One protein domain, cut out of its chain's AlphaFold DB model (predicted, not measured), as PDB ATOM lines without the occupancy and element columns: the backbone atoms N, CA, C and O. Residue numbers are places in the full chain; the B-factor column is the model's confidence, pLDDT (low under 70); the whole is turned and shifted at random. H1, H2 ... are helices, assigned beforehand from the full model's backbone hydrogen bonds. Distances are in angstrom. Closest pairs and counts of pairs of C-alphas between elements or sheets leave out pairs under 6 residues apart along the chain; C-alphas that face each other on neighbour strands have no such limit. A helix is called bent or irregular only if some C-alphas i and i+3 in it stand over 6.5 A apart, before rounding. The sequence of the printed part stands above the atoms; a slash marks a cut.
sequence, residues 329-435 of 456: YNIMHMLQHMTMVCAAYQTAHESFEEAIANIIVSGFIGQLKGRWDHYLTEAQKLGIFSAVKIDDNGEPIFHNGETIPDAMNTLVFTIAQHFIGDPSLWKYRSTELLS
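This is residues 329 to 435 of the 456 residues of an uncharacterized protein of Cajanus cajan (UniProt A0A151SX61). A helix, H5, lies in the middle of a small helical domain, with the longest helix, H1, side by side with it and running the opposite way, while H2 and H4 pack steeply on its first residues, 407 to 411. H3 is near H5 on the way from H2 to H4, H6 leads away beyond the last residues of H5, and a long loop of residues 386 to 406 swings out between H4 and H5. The printed part has 107 residues with six named helices, H1 to H6 in that order, and no named strand; its class is all helix. It is only just compact, close to loose, with a radius of gyration of the C-alphas of 15.1 A and spans of 47 by 34 by 29 A.

H1, residues 329 to 349, touches H5, residues 407 to 419, at a shallow tilt of 10 degrees, opposite ways; their closest C-alphas, Leu 335 and Val 412, are 6.4 A apart. With residues 338 to 346 alone, H1 touches H2, residues 353 to 362, at a steep tilt of 51 degrees; the closest C-alphas, Cys 342 and Ile 356, are 6.6 A apart. H2 touches H5 at a steep tilt of 41 degrees, closest at the C-alphas of Ala 357 and Met 408, 5.9 A. H3, residues 366 to 374, touches no helix but is near H5. H4, residues 378 to 385, touches H5 at a steep tilt of 60 degrees, closest at the C-alphas of Phe 385 and Ala 407, 5.0 A. H5 is the hub, touching four helices. H6, residues 423 to 435, and H5 only just touch, only at the corner, with 3 pairs of C-alphas within 8 A; the closest, Gln 417 and Pro 423, are 6.6 A apart. H1 and H6 are apart. Every O i to N i+4 pair is within hydrogen-bond range in H1, H2, H3 and H4; H5 has 8 of 9 and H6 7 of 9.

H1 begins at C-alpha 329, (267.596, 335.740, 298.084), and is 30.7 A long. H2 is 14.3 A long, H3 12.0 A and H4 10.5 A. H5 begins at C-alpha 407, (248.269, 342.650, 287.260), and is 18.5 A long. H6, 18.8 A long, ends at C-alpha 435, (276.832, 346.486, 308.507); it is irregular, but only just: C-alphas 424 and 427 are 6.6 A apart.

The two C-alphas farthest apart, Gly 401 and Ser 435, are 47.3 A from each other. The printed part has no cut. The link from H4 to H5, 21 residues, is long, and in it residues 398 to 399 pair with residues 402 to 403, antiparallel; the other links are tight. Residues 374 to 380, of which 378 to 380 belong to H4, stand free. The mean pLDDT of the printed part is 72.5; residues 348 to 354, 391 to 405 and 422 to 435 are under 70.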
ATOM      1  N   TYR A 329     266.845 335.299 299.264       76.44
ATOM      2  CA  TYR A 329     267.596 335.740 298.084       76.44
ATOM      3  C   TYR A 329     267.221 334.935 296.830       76.44
ATOM      4  O   TYR A 329     266.936 335.508 295.779       76.44
ATOM      5  N   ASN A 330     267.128 333.609 296.953       77.69
ATOM      6  CA  ASN A 330     266.758 332.732 295.841       77.69
ATOM      7  C   ASN A 330     265.289 332.909 295.422       77.69
ATOM      8  O   ASN A 330     264.956 332.731 294.249       77.69
ATOM      9  N   ILE A 331     264.407 333.269 296.359       81.94
ATOM     10  CA  ILE A 331     263.017 333.636 296.060       81.94
ATOM     11  C   ILE A 331     262.990 334.964 295.294       81.94
ATOM     12  O   ILE A 331     262.315 335.047 294.273       81.94
ATOM     13  N   MET A 332     263.766 335.972 295.710       80.94
ATOM     14  CA  MET A 332     263.869 337.253 294.996       80.94
ATOM     15  C   MET A 332     264.366 337.065 293.558       80.94
ATOM     16  O   MET A 332     263.773 337.590 292.617       80.94
ATOM     17  N   HIS A 333     265.413 336.259 293.378       77.94
ATOM     18  CA  HIS A 333     265.940 335.947 292.054       77.94
ATOM     19  C   HIS A 333     264.892 335.238 291.180       77.94
ATOM     20  O   HIS A 333     264.691 335.607 290.026       77.94
ATOM     21  N   MET A 334     264.134 334.288 291.735       84.50
ATOM     22  CA  MET A 334     263.027 333.656 291.010       84.50
ATOM     23  C   MET A 334     261.937 334.662 290.608       84.50
ATOM     24  O   MET A 334     261.442 334.604 289.486       84.50
ATOM     25  N   LEU A 335     261.577 335.602 291.483       84.44
ATOM     26  CA  LEU A 335     260.594 336.644 291.167       84.44
ATOM     27  C   LEU A 335     261.083 337.576 290.050       84.44
ATOM     28  O   LEU A 335     260.299 337.997 289.195       84.44
ATOM     29  N   GLN A 336     262.389 337.843 289.994       81.94
ATOM     30  CA  GLN A 336     262.996 338.555 288.874       81.94
ATOM     31  C   GLN A 336     262.887 337.746 287.571       81.94
ATOM     32  O   GLN A 336     262.488 338.297 286.548       81.94
ATOM     33  N   HIS A 337     263.143 336.434 287.603       79.50
ATOM     34  CA  HIS A 337     262.931 335.539 286.452       79.50
ATOM     35  C   HIS A 337     261.471 335.502 285.999       79.50
ATOM     36  O   HIS A 337     261.193 335.580 284.806       79.50
ATOM     37  N   MET A 338     260.530 335.465 286.940       81.81
ATOM     38  CA  MET A 338     259.092 335.539 286.672       81.81
ATOM     39  C   MET A 338     258.726 336.841 285.953       81.81
ATOM     40  O   MET A 338     257.965 336.817 284.988       81.81
ATOM     41  N   THR A 339     259.344 337.957 286.345       83.81
ATOM     42  CA  THR A 339     259.183 339.257 285.675       83.81
ATOM     43  C   THR A 339     259.777 339.247 284.260       83.81
ATOM     44  O   THR A 339     259.143 339.737 283.327       83.81
ATOM     45  N   MET A 340     260.951 338.634 284.062       79.19
ATOM     46  CA  MET A 340     261.574 338.501 282.735       79.19
ATOM     47  C   MET A 340     260.736 337.633 281.782       79.19
ATOM     48  O   MET A 340     260.549 337.992 280.622       79.19
ATOM     49  N   VAL A 341     260.172 336.530 282.282       79.12
ATOM     50  CA  VAL A 341     259.235 335.678 281.535       79.12
ATOM     51  C   VAL A 341     257.967 336.454 281.160       79.12
ATOM     52  O   VAL A 341     257.506 336.364 280.024       79.12
ATOM     53  N   CYS A 342     257.428 337.263 282.079       77.94
ATOM     54  CA  CYS A 342     256.274 338.119 281.793       77.94
ATOM     55  C   CYS A 342     256.567 339.114 280.666       77.94
ATOM     56  O   CYS A 342     255.766 339.230 279.742       77.94
ATOM     57  N   ALA A 343     257.722 339.784 280.706       79.25
ATOM     58  CA  ALA A 343     258.137 340.705 279.652       79.25
ATOM     59  C   ALA A 343     258.259 339.990 278.294       79.25
ATOM     60  O   ALA A 343     257.784 340.502 277.281       79.25
ATOM     61  N   ALA A 344     258.804 338.768 278.270       76.69
ATOM     62  CA  ALA A 344     258.867 337.960 277.053       76.69
ATOM     63  C   ALA A 344     257.464 337.654 276.491       76.69
ATOM     64  O   ALA A 344     257.219 337.888 275.306       76.69
ATOM     65  N   TYR A 345     256.511 337.229 277.332       75.44
ATOM     66  CA  TYR A 345     255.120 337.017 276.905       75.44
ATOM     67  C   TYR A 345     254.439 338.304 276.413       75.44
ATOM     68  O   TYR A 345     253.696 338.260 275.431       75.44
ATOM     69  N   GLN A 346     254.701 339.447 277.059       76.00
ATOM     70  CA  GLN A 346     254.172 340.752 276.642       76.00
ATOM     71  C   GLN A 346     254.682 341.140 275.249       76.00
ATOM     72  O   GLN A 346     253.890 341.541 274.399       76.00
ATOM     73  N   THR A 347     255.983 340.964 274.992       73.44
ATOM     74  CA  THR A 347     256.601 341.321 273.702       73.44
ATOM     75  C   THR A 347     256.201 340.409 272.543       73.44
ATOM     76  O   THR A 347     256.151 340.870 271.407       73.44
ATOM     77  N   ALA A 348     255.916 339.130 272.802       64.06
ATOM     78  CA  ALA A 348     255.674 338.147 271.745       64.06
ATOM     79  C   ALA A 348     254.211 338.051 271.287       64.06
ATOM     80  O   ALA A 348     253.955 337.629 270.161       64.06
ATOM     81  N   HIS A 349     253.245 338.393 272.146       58.25
ATOM     82  CA  HIS A 349     251.833 338.086 271.890       58.25
ATOM     83  C   HIS A 349     250.873 339.274 272.035       58.25
ATOM     84  O   HIS A 349     249.666 339.030 272.051       58.25
ATOM     85  N   GLU A 350     251.366 340.513 272.216       57.94
ATOM     86  CA  GLU A 350     250.545 341.712 272.524       57.94
ATOM     87  C   GLU A 350     249.429 341.404 273.544       57.94
ATOM     88  O   GLU A 350     248.278 341.830 273.435       57.94
ATOM     89  N   SER A 351     249.744 340.527 274.498       60.31
ATOM     90  CA  SER A 351     248.729 339.864 275.304       60.31
ATOM     91  C   SER A 351     248.307 340.746 276.463       60.31
ATOM     92  O   SER A 351     249.142 341.322 277.157       60.31
ATOM     93  N   PHE A 352     246.994 340.802 276.700       63.97
ATOM     94  CA  PHE A 352     246.428 341.455 277.875       63.97
ATOM     95  C   PHE A 352     247.083 340.893 279.134       63.97
ATOM     96  O   PHE A 352     247.124 339.672 279.308       63.97
ATOM     97  N   GLU A 353     247.560 341.771 280.017       66.88
ATOM     98  CA  GLU A 353     248.273 341.377 281.230       66.88
ATOM     99  C   GLU A 353     247.519 340.299 282.014       66.88
ATOM    100  O   GLU A 353     248.107 339.289 282.372       66.88
ATOM    101  N   GLU A 354     246.196 340.401 282.158       68.44
ATOM    102  CA  GLU A 354     245.373 339.376 282.813       68.44
ATOM    103  C   GLU A 354     245.629 337.946 282.281       68.44
ATOM    104  O   GLU A 354     245.692 336.991 283.058       68.44
ATOM    105  N   ALA A 355     245.814 337.765 280.969       70.38
ATOM    106  CA  ALA A 355     246.109 336.458 280.377       70.38
ATOM    107  C   ALA A 355     247.494 335.940 280.792       70.38
ATOM    108  O   ALA A 355     247.640 334.754 281.087       70.38
ATOM    109  N   ILE A 356     248.478 336.832 280.893       74.62
ATOM    110  CA  ILE A 356     249.845 336.508 281.314       74.62
ATOM    111  C   ILE A 356     249.863 336.086 282.787       74.62
ATOM    112  O   ILE A 356     250.458 335.062 283.113       74.62
ATOM    113  N   ALA A 357     249.114 336.761 283.669       76.81
ATOM    114  CA  ALA A 357     249.026 336.354 285.083       76.81
ATOM    115  C   ALA A 357     248.386 334.979 285.200       76.81
ATOM    116  O   ALA A 357     248.825 334.167 286.006       76.81
ATOM    117  N   ASN A 358     247.370 334.689 284.383       78.88
ATOM    118  CA  ASN A 358     246.747 333.371 284.374       78.88
ATOM    119  C   ASN A 358     247.729 332.273 283.925       78.88
ATOM    120  O   ASN A 358     247.746 331.200 284.528       78.88
ATOM    121  N   ILE A 359     248.565 332.536 282.914       77.94
ATOM    122  CA  ILE A 359     249.619 331.606 282.469       77.94
ATOM    123  C   ILE A 359     250.630 331.379 283.595       77.94
ATOM    124  O   ILE A 359     250.945 330.239 283.931       77.94
ATOM    125  N   ILE A 360     251.079 332.447 284.241       83.00
ATOM    126  CA  ILE A 360     252.055 332.379 285.324       83.00
ATOM    127  C   ILE A 360     251.510 331.624 286.547       83.00
ATOM    128  O   ILE A 360     252.173 330.730 287.070       83.00
ATOM    129  N   VAL A 361     250.273 331.914 286.961       83.25
ATOM    130  CA  VAL A 361     249.582 331.216 288.058       83.25
ATOM    131  C   VAL A 361     249.395 329.732 287.747       83.25
ATOM    132  O   VAL A 361     249.471 328.896 288.649       83.25
ATOM    133  N   SER A 362     249.177 329.374 286.477       76.25
ATOM    134  CA  SER A 362     249.059 327.967 286.077       76.25
ATOM    135  C   SER A 362     250.349 327.170 286.307       76.25
ATOM    136  O   SER A 362     250.275 325.967 286.547       76.25
ATOM    137  N   GLY A 363     251.503 327.846 286.322       78.44
ATOM    138  CA  GLY A 363     252.808 327.269 286.636       78.44
ATOM    139  C   GLY A 363     253.121 327.159 288.132       78.44
ATOM    140  O   GLY A 363     254.208 326.708 288.482       78.44
ATOM    141  N   PHE A 364     252.231 327.577 289.041       85.31
ATOM    142  CA  PHE A 364     252.502 327.509 290.481       85.31
ATOM    143  C   PHE A 364     252.468 326.078 291.017       85.31
ATOM    144  O   PHE A 364     251.502 325.336 290.815       85.31
ATOM    145  N   ILE A 365     253.497 325.734 291.795       79.38
ATOM    146  CA  ILE A 365     253.656 324.450 292.490       79.38
ATOM    147  C   ILE A 365     254.017 324.716 293.964       79.38
ATOM    148  O   ILE A 365     254.386 325.832 294.344       79.38
ATOM    149  N   GLY A 366     253.862 323.706 294.825       84.38
ATOM    150  CA  GLY A 366     254.337 323.754 296.211       84.38
ATOM    151  C   GLY A 366     253.620 324.814 297.045       84.38
ATOM    152  O   GLY A 366     252.404 325.005 296.918       84.38
ATOM    153  N   GLN A 367     254.369 325.537 297.882       79.38
ATOM    154  CA  GLN A 367     253.822 326.615 298.716       79.38
ATOM    155  C   GLN A 367     253.156 327.751 297.924       79.38
ATOM    156  O   GLN A 367     252.167 328.308 298.404       79.38
ATOM    157  N   LEU A 368     253.619 328.069 296.706       84.38
ATOM    158  CA  LEU A 368     252.959 329.077 295.863       84.38
ATOM    159  C   LEU A 368     251.542 328.636 295.491       84.38
ATOM    160  O   LEU A 368     250.590 329.410 295.629       84.38
ATOM    161  N   LYS A 369     251.386 327.369 295.089       82.44
ATOM    162  CA  LYS A 369     250.074 326.809 294.747       82.44
ATOM    163  C   LYS A 369     249.184 326.653 295.973       82.44
ATOM    164  O   LYS A 369     248.006 326.993 295.918       82.44
ATOM    165  N   GLY A 370     249.755 326.200 297.089       79.56
ATOM    166  CA  GLY A 370     249.044 326.083 298.362       79.56
ATOM    167  C   GLY A 370     248.457 327.421 298.805       79.56
ATOM    168  O   GLY A 370     247.269 327.495 299.122       79.56
ATOM    169  N   ARG A 371     249.251 328.499 298.735       82.56
ATOM    170  CA  ARG A 371     248.793 329.860 299.040       82.56
ATOM    171  C   ARG A 371     247.688 330.319 298.095       82.56
ATOM    172  O   ARG A 371     246.659 330.812 298.554       82.56
ATOM    173  N   TRP A 372     247.907 330.160 296.792       82.25
ATOM    174  CA  TRP A 372     246.949 330.573 295.773       82.25
ATOM    175  C   TRP A 372     245.588 329.885 295.944       82.25
ATOM    176  O   TRP A 372     244.553 330.541 295.858       82.25
ATOM    177  N   ASP A 373     245.574 328.587 296.242       78.81
ATOM    178  CA  ASP A 373     244.333 327.815 296.340       78.81
ATOM    179  C   ASP A 373     243.615 327.976 297.692       78.81
ATOM    180  O   ASP A 373     242.385 328.002 297.712       78.81
ATOM    181  N   HIS A 374     244.353 328.085 298.807       77.69
ATOM    182  CA  HIS A 374     243.775 327.988 300.161       77.69
ATOM    183  C   HIS A 374     243.717 329.306 300.933       77.69
ATOM    184  O   HIS A 374     242.838 329.468 301.776       77.69
ATOM    185  N   TYR A 375     244.642 330.233 300.680       72.81
ATOM    186  CA  TYR A 375     244.809 331.431 301.513       72.81
ATOM    187  C   TYR A 375     244.327 332.715 300.831       72.81
ATOM    188  O   TYR A 375     244.008 333.686 301.513       72.81
ATOM    189  N   LEU A 376     244.260 332.735 299.498       78.50
ATOM    190  CA  LEU A 376     243.732 333.860 298.728       78.50
ATOM    191  C   LEU A 376     242.234 333.676 298.464       78.50
ATOM    192  O   LEU A 376     241.810 332.693 297.858       78.50
ATOM    193  N   THR A 377     241.430 334.655 298.882       79.69
ATOM    194  CA  THR A 377     239.995 334.698 298.552       79.69
ATOM    195  C   THR A 377     239.780 335.052 297.081       79.69
ATOM    196  O   THR A 377     240.591 335.747 296.470       79.69
ATOM    197  N   GLU A 378     238.651 334.635 296.503       74.56
ATOM    198  CA  GLU A 378     238.318 334.956 295.105       74.56
ATOM    199  C   GLU A 378     238.254 336.472 294.844       74.56
ATOM    200  O   GLU A 378     238.638 336.924 293.770       74.56
ATOM    201  N   ALA A 379     237.867 337.274 295.843       72.00
ATOM    202  CA  ALA A 379     237.888 338.734 295.755       72.00
ATOM    203  C   ALA A 379     239.317 339.301 295.667       72.00
ATOM    204  O   ALA A 379     239.575 340.198 294.868       72.00
ATOM    205  N   GLN A 380     240.262 338.754 296.439       74.75
ATOM    206  CA  GLN A 380     241.674 339.152 296.372       74.75
ATOM    207  C   GLN A 380     242.317 338.724 295.053       74.75
ATOM    208  O   GLN A 380     243.052 339.505 294.459       74.75
ATOM    209  N   LYS A 381     242.007 337.519 294.558       79.31
ATOM    210  CA  LYS A 381     242.462 337.067 293.234       79.31
ATOM    211  C   LYS A 381     241.955 338.001 292.142       79.31
ATOM    212  O   LYS A 381     242.738 338.428 291.302       79.31
ATOM    213  N   LEU A 382     240.671 338.363 292.187       75.75
ATOM    214  CA  LEU A 382     240.085 339.312 291.243       75.75
ATOM    215  C   LEU A 382     240.780 340.678 291.319       75.75
ATOM    216  O   LEU A 382     241.089 341.239 290.277       75.75
ATOM    217  N   GLY A 383     241.082 341.160 292.530       74.38
ATOM    218  CA  GLY A 383     241.822 342.404 292.751       74.38
ATOM    219  C   GLY A 383     243.247 342.386 292.194       74.38
ATOM    220  O   GLY A 383     243.704 343.403 291.690       74.38
ATOM    221  N   ILE A 384     243.925 341.232 292.218       79.19
ATOM    222  CA  ILE A 384     245.241 341.056 291.578       79.19
ATOM    223  C   ILE A 384     245.104 341.110 290.051       79.19
ATOM    224  O   ILE A 384     245.888 341.779 289.389       79.19
ATOM    225  N   PHE A 385     244.100 340.441 289.480       76.12
ATOM    226  CA  PHE A 385     243.890 340.429 288.028       76.12
ATOM    227  C   PHE A 385     243.380 341.760 287.464       76.12
ATOM    228  O   PHE A 385     243.657 342.067 286.307       76.12
ATOM    229  N   SER A 386     242.644 342.543 288.257       72.44
ATOM    230  CA  SER A 386     242.132 343.864 287.876       72.44
ATOM    231  C   SER A 386     243.003 345.018 288.371       72.44
ATOM    232  O   SER A 386     242.525 346.151 288.416       72.44
ATOM    233  N   ALA A 387     244.229 344.740 288.819       75.19
ATOM    234  CA  ALA A 387     245.114 345.775 289.323       75.19
ATOM    235  C   ALA A 387     245.489 346.755 288.207       75.19
ATOM    236  O   ALA A 387     245.673 346.368 287.051       75.19
ATOM    237  N   VAL A 388     245.583 348.029 288.576       75.62
ATOM    238  CA  VAL A 388     245.900 349.150 287.691       75.62
ATOM    239  C   VAL A 388     247.109 349.870 288.260       75.62
ATOM    240  O   VAL A 388     247.244 349.992 289.478       75.62
ATOM    241  N   LYS A 389     247.964 350.378 287.377       73.06
ATOM    242  CA  LYS A 389     249.136 351.152 287.761       73.06
ATOM    243  C   LYS A 389     248.709 352.450 288.447       73.06
ATOM    244  O   LYS A 389     247.968 353.239 287.862       73.06
ATOM    245  N   ILE A 390     249.193 352.673 289.662       74.62
ATOM    246  CA  ILE A 390     248.955 353.892 290.448       74.62
ATOM    247  C   ILE A 390     250.183 354.809 290.410       74.62
ATOM    248  O   ILE A 390     251.307 354.331 290.248       74.62
ATOM    249  N   ASP A 391     249.969 356.119 290.512       65.94
ATOM    250  CA  ASP A 391     251.026 357.116 290.687       65.94
ATOM    251  C   ASP A 391     251.513 357.175 292.150       65.94
ATOM    252  O   ASP A 391     250.958 356.523 293.040       65.94
ATOM    253  N   ASP A 392     252.546 357.982 292.415       62.88
ATOM    254  CA  ASP A 392     253.108 358.172 293.763       62.88
ATOM    255  C   ASP A 392     252.096 358.771 294.770       62.88
ATOM    256  O   ASP A 392     252.331 358.748 295.980       62.88
ATOM    257  N   ASN A 393     250.954 359.278 294.288       56.75
ATOM    258  CA  ASN A 393     249.869 359.847 295.087       56.75
ATOM    259  C   ASN A 393     248.709 358.855 295.316       56.75
ATOM    260  O   ASN A 393     247.801 359.154 296.092       56.75
ATOM    261  N   GLY A 394     248.755 357.666 294.702       59.28
ATOM    262  CA  GLY A 394     247.734 356.621 294.805       59.28
ATOM    263  C   GLY A 394     246.595 356.722 293.785       59.28
ATOM    264  O   GLY A 394     245.619 355.982 293.909       59.28
ATOM    265  N   GLU A 395     246.709 357.595 292.784       61.91
ATOM    266  CA  GLU A 395     245.727 357.770 291.712       61.91
ATOM    267  C   GLU A 395     246.079 356.891 290.496       61.91
ATOM    268  O   GLU A 395     247.254 356.729 290.157       61.91
ATOM    269  N   PRO A 396     245.090 356.295 289.808       64.62
ATOM    270  CA  PRO A 396     245.341 355.443 288.650       64.62
ATOM    271  C   PRO A 396     245.931 356.238 287.477       64.62
ATOM    272  O   PRO A 396     245.416 357.283 287.078       64.62
ATOM    273  N   ILE A 397     246.999 355.709 286.878       68.56
ATOM    274  CA  ILE A 397     247.653 356.303 285.713       68.56
ATOM    275  C   ILE A 397     246.854 355.943 284.456       68.56
ATOM    276  O   ILE A 397     246.669 354.768 284.123       68.56
ATOM    277  N   PHE A 398     246.418 356.972 283.731       67.56
ATOM    278  CA  PHE A 398     245.714 356.833 282.460       67.56
ATOM    279  C   PHE A 398     246.680 356.997 281.285       67.56
ATOM    280  O   PHE A 398     247.412 357.983 281.204       67.56
ATOM    281  N   HIS A 399     246.636 356.066 280.334       55.78
ATOM    282  CA  HIS A 399     247.279 356.201 279.031       55.78
ATOM    283  C   HIS A 399     246.192 356.206 277.953       55.78
ATOM    284  O   HIS A 399     245.415 355.262 277.842       55.78
ATOM    285  N   ASN A 400     246.099 357.289 277.174       51.72
ATOM    286  CA  ASN A 400     245.078 357.478 276.132       51.72
ATOM    287  C   ASN A 400     243.615 357.285 276.602       51.72
ATOM    288  O   ASN A 400     242.762 356.876 275.819       51.72
ATOM    289  N   GLY A 401     243.313 357.600 277.867       52.50
ATOM    290  CA  GLY A 401     241.963 357.484 278.440       52.50
ATOM    291  C   GLY A 401     241.619 356.112 279.030       52.50
ATOM    292  O   GLY A 401     240.541 355.966 279.599       52.50
ATOM    293  N   GLU A 402     242.530 355.137 278.964       57.81
ATOM    294  CA  GLU A 402     242.389 353.825 279.605       57.81
ATOM    295  C   GLU A 402     243.398 353.660 280.750       57.81
ATOM    296  O   GLU A 402     244.522 354.166 280.706       57.81
ATOM    297  N   THR A 403     242.986 352.967 281.811       63.94
ATOM    298  CA  THR A 403     243.844 352.617 282.949       63.94
ATOM    299  C   THR A 403     244.876 351.573 282.536       63.94
ATOM    300  O   THR A 403     244.493 350.544 281.977       63.94
ATOM    301  N   ILE A 404     246.155 351.793 282.844       68.00
ATOM    302  CA  ILE A 404     247.220 350.825 282.533       68.00
ATOM    303  C   ILE A 404     247.066 349.606 283.459       68.00
ATOM    304  O   ILE A 404     247.155 349.785 284.678       68.00
ATOM    305  N   PRO A 405     246.832 348.387 282.936       68.69
ATOM    306  CA  PRO A 405     246.821 347.177 283.755       68.69
ATOM    307  C   PRO A 405     248.169 347.000 284.464       68.69
ATOM    308  O   PRO A 405     249.203 347.347 283.902       68.69
ATOM    309  N   ASP A 406     248.145 346.513 285.704       76.50
ATOM    310  CA  ASP A 406     249.351 346.223 286.489       76.50
ATOM    311  C   ASP A 406     249.224 344.906 287.266       76.50
ATOM    312  O   ASP A 406     249.641 344.749 288.422       76.50
ATOM    313  N   ALA A 407     248.579 343.928 286.631       77.56
ATOM    314  CA  ALA A 407     248.269 342.650 287.260       77.56
ATOM    315  C   ALA A 407     249.544 341.847 287.562       77.56
ATOM    316  O   ALA A 407     249.593 341.111 288.550       77.56
ATOM    317  N   MET A 408     250.592 341.993 286.736       78.25
ATOM    318  CA  MET A 408     251.827 341.213 286.886       78.25
ATOM    319  C   MET A 408     252.637 341.717 288.065       78.25
ATOM    320  O   MET A 408     253.012 340.925 288.929       78.25
ATOM    321  N   ASN A 409     252.890 343.027 288.119       78.81
ATOM    322  CA  ASN A 409     253.688 343.588 289.200       78.81
ATOM    323  C   ASN A 409     252.934 343.457 290.519       78.81
ATOM    324  O   ASN A 409     253.544 343.107 291.522       78.81
ATOM    325  N   THR A 410     251.602 343.586 290.508       81.50
ATOM    326  CA  THR A 410     250.778 343.303 291.689       81.50
ATOM    327  C   THR A 410     250.890 341.844 292.133       81.50
ATOM    328  O   THR A 410     251.035 341.584 293.330       81.50
ATOM    329  N   LEU A 411     250.883 340.873 291.211       83.25
ATOM    330  CA  LEU A 411     251.072 339.454 291.534       83.25
ATOM    331  C   LEU A 411     252.465 339.184 292.124       83.25
ATOM    332  O   LEU A 411     252.571 338.591 293.199       83.25
ATOM    333  N   VAL A 412     253.523 339.646 291.453       84.00
ATOM    334  CA  VAL A 412     254.922 339.480 291.883       84.00
ATOM    335  C   VAL A 412     255.153 340.152 293.238       84.00
ATOM    336  O   VAL A 412     255.710 339.534 294.146       84.00
ATOM    337  N   PHE A 413     254.650 341.375 293.421       81.38
ATOM    338  CA  PHE A 413     254.733 342.113 294.678       81.38
ATOM    339  C   PHE A 413     253.966 341.413 295.803       81.38
ATOM    340  O   PHE A 413     254.489 341.266 296.904       81.38
ATOM    341  N   THR A 414     252.766 340.894 295.529       83.06
ATOM    342  CA  THR A 414     251.970 340.147 296.520       83.06
ATOM    343  C   THR A 414     252.683 338.873 296.980       83.06
ATOM    344  O   THR A 414     252.525 338.449 298.132       83.06
ATOM    345  N   ILE A 415     253.456 338.229 296.101       83.94
ATOM    346  CA  ILE A 415     254.293 337.074 296.452       83.94
ATOM    347  C   ILE A 415     255.498 337.538 297.276       83.94
ATOM    348  O   ILE A 415     255.701 337.019 298.375       83.94
ATOM    349  N   ALA A 416     256.231 338.555 296.814       82.12
ATOM    350  CA  ALA A 416     257.381 339.117 297.524       82.12
ATOM    351  C   ALA A 416     257.016 339.554 298.952       82.12
ATOM    352  O   ALA A 416     257.643 339.126 299.918       82.12
ATOM    353  N   GLN A 417     255.930 340.314 299.101       80.69
ATOM    354  CA  GLN A 417     255.462 340.838 300.381       80.69
ATOM    355  C   GLN A 417     255.130 339.736 301.392       80.69
ATOM    356  O   GLN A 417     255.293 339.928 302.595       80.69
ATOM    357  N   HIS A 418     254.662 338.579 300.925       80.88
ATOM    358  CA  HIS A 418     254.256 337.488 301.803       80.88
ATOM    359  C   HIS A 418     255.415 336.583 302.222       80.88
ATOM    360  O   HIS A 418     255.443 336.144 303.367       80.88
ATOM    361  N   PHE A 419     256.349 336.302 301.309       79.25
ATOM    362  CA  PHE A 419     257.446 335.363 301.567       79.25
ATOM    363  C   PHE A 419     258.749 336.038 302.006       79.25
ATOM    364  O   PHE A 419     259.552 335.403 302.679       79.25
ATOM    365  N   ILE A 420     258.958 337.303 301.641       76.12
ATOM    366  CA  ILE A 420     260.176 338.077 301.936       76.12
ATOM    367  C   ILE A 420     259.856 339.260 302.873       76.12
ATOM    368  O   ILE A 420     260.696 339.705 303.655       76.12
ATOM    369  N   GLY A 421     258.620 339.766 302.835       74.62
ATOM    370  CA  GLY A 421     258.235 341.020 303.490       74.62
ATOM    371  C   GLY A 421     258.352 342.207 302.534       74.62
ATOM    372  O   GLY A 421     258.448 342.021 301.325       74.62
ATOM    373  N   ASP A 422     258.309 343.436 303.057       67.56
ATOM    374  CA  ASP A 422     258.346 344.651 302.230       67.56
ATOM    375  C   ASP A 422     259.625 344.707 301.360       67.56
ATOM    376  O   ASP A 422     260.729 344.852 301.907       67.56
ATOM    377  N   PRO A 423     259.502 344.623 300.017       59.47
ATOM    378  CA  PRO A 423     260.650 344.640 299.112       59.47
ATOM    379  C   PRO A 423     261.480 345.927 299.206       59.47
ATOM    380  O   PRO A 423     262.686 345.898 298.963       59.47
ATOM    381  N   SER A 424     260.869 347.051 299.606       63.72
ATOM    382  CA  SER A 424     261.562 348.338 299.768       63.72
ATOM    383  C   SER A 424     262.508 348.348 300.976       63.72
ATOM    384  O   SER A 424     263.579 348.958 300.936       63.72
ATOM    385  N   LEU A 425     262.161 347.600 302.028       57.53
ATOM    386  CA  LEU A 425     262.952 347.463 303.252       57.53
ATOM    387  C   LEU A 425     264.011 346.362 303.151       57.53
ATOM    388  O   LEU A 425     264.902 346.287 303.999       57.53
ATOM    389  N   TRP A 426     263.954 345.520 302.118       55.75
ATOM    390  CA  TRP A 426     264.913 344.435 301.940       55.75
ATOM    391  C   TRP A 426     266.342 344.959 301.782       55.75
ATOM    392  O   TRP A 426     267.237 344.497 302.484       55.75
ATOM    393  N   LYS A 427     266.559 346.004 300.963       56.31
ATOM    394  CA  LYS A 427     267.886 346.628 300.815       56.31
ATOM    395  C   LYS A 427     268.434 347.092 302.169       56.31
ATOM    396  O   LYS A 427     269.610 346.879 302.435       56.31
ATOM    397  N   TYR A 428     267.572 347.646 303.026       53.12
ATOM    398  CA  TYR A 428     267.928 348.099 304.369       53.12
ATOM    399  C   TYR A 428     268.317 346.930 305.289       53.12
ATOM    400  O   TYR A 428     269.390 346.971 305.888       53.12
ATOM    401  N   ARG A 429     267.528 345.846 305.324       57.16
ATOM    402  CA  ARG A 429     267.820 344.643 306.132       57.16
ATOM    403  C   ARG A 429     269.094 343.924 305.685       57.16
ATOM    404  O   ARG A 429     269.908 343.537 306.521       57.16
ATOM    405  N   SER A 430     269.306 343.805 304.375       55.66
ATOM    406  CA  SER A 430     270.535 343.250 303.798       55.66
ATOM    407  C   SER A 430     271.744 344.114 304.154       55.66
ATOM    408  O   SER A 430     272.777 343.593 304.568       55.66
ATOM    409  N   THR A 431     271.619 345.445 304.060       55.56
ATOM    410  CA  THR A 431     272.691 346.359 304.481       55.56
ATOM    411  C   THR A 431     272.917 346.360 305.986       55.56
ATOM    412  O   THR A 431     274.051 346.548 306.402       55.56
ATOM    413  N   GLU A 432     271.894 346.120 306.804       55.59
ATOM    414  CA  GLU A 432     272.008 346.034 308.260       55.59
ATOM    415  C   GLU A 432     272.768 344.763 308.670       55.59
ATOM    416  O   GLU A 432     273.744 344.847 309.416       55.59
ATOM    417  N   LEU A 433     272.430 343.614 308.072       52.25
ATOM    418  CA  LEU A 433     273.180 342.355 308.199       52.25
ATOM    419  C   LEU A 433     274.644 342.507 307.753       52.25
ATOM    420  O   LEU A 433     275.550 342.073 308.462       52.25
ATOM    421  N   LEU A 434     274.891 343.185 306.627       52.34
ATOM    422  CA  LEU A 434     276.244 343.486 306.142       52.34
ATOM    423  C   LEU A 434     276.969 344.532 307.006       52.34
ATOM    424  O   LEU A 434     278.186 344.478 307.158       52.34
ATOM    425  N   SER A 435     276.250 345.475 307.616       52.00
ATOM    426  CA  SER A 435     276.832 346.486 308.507       52.00
ATOM    427  C   SER A 435     277.233 345.902 309.862       52.00
ATOM    428  O   SER A 435     278.230 346.339 310.437       52.00
TER     429      SER A 435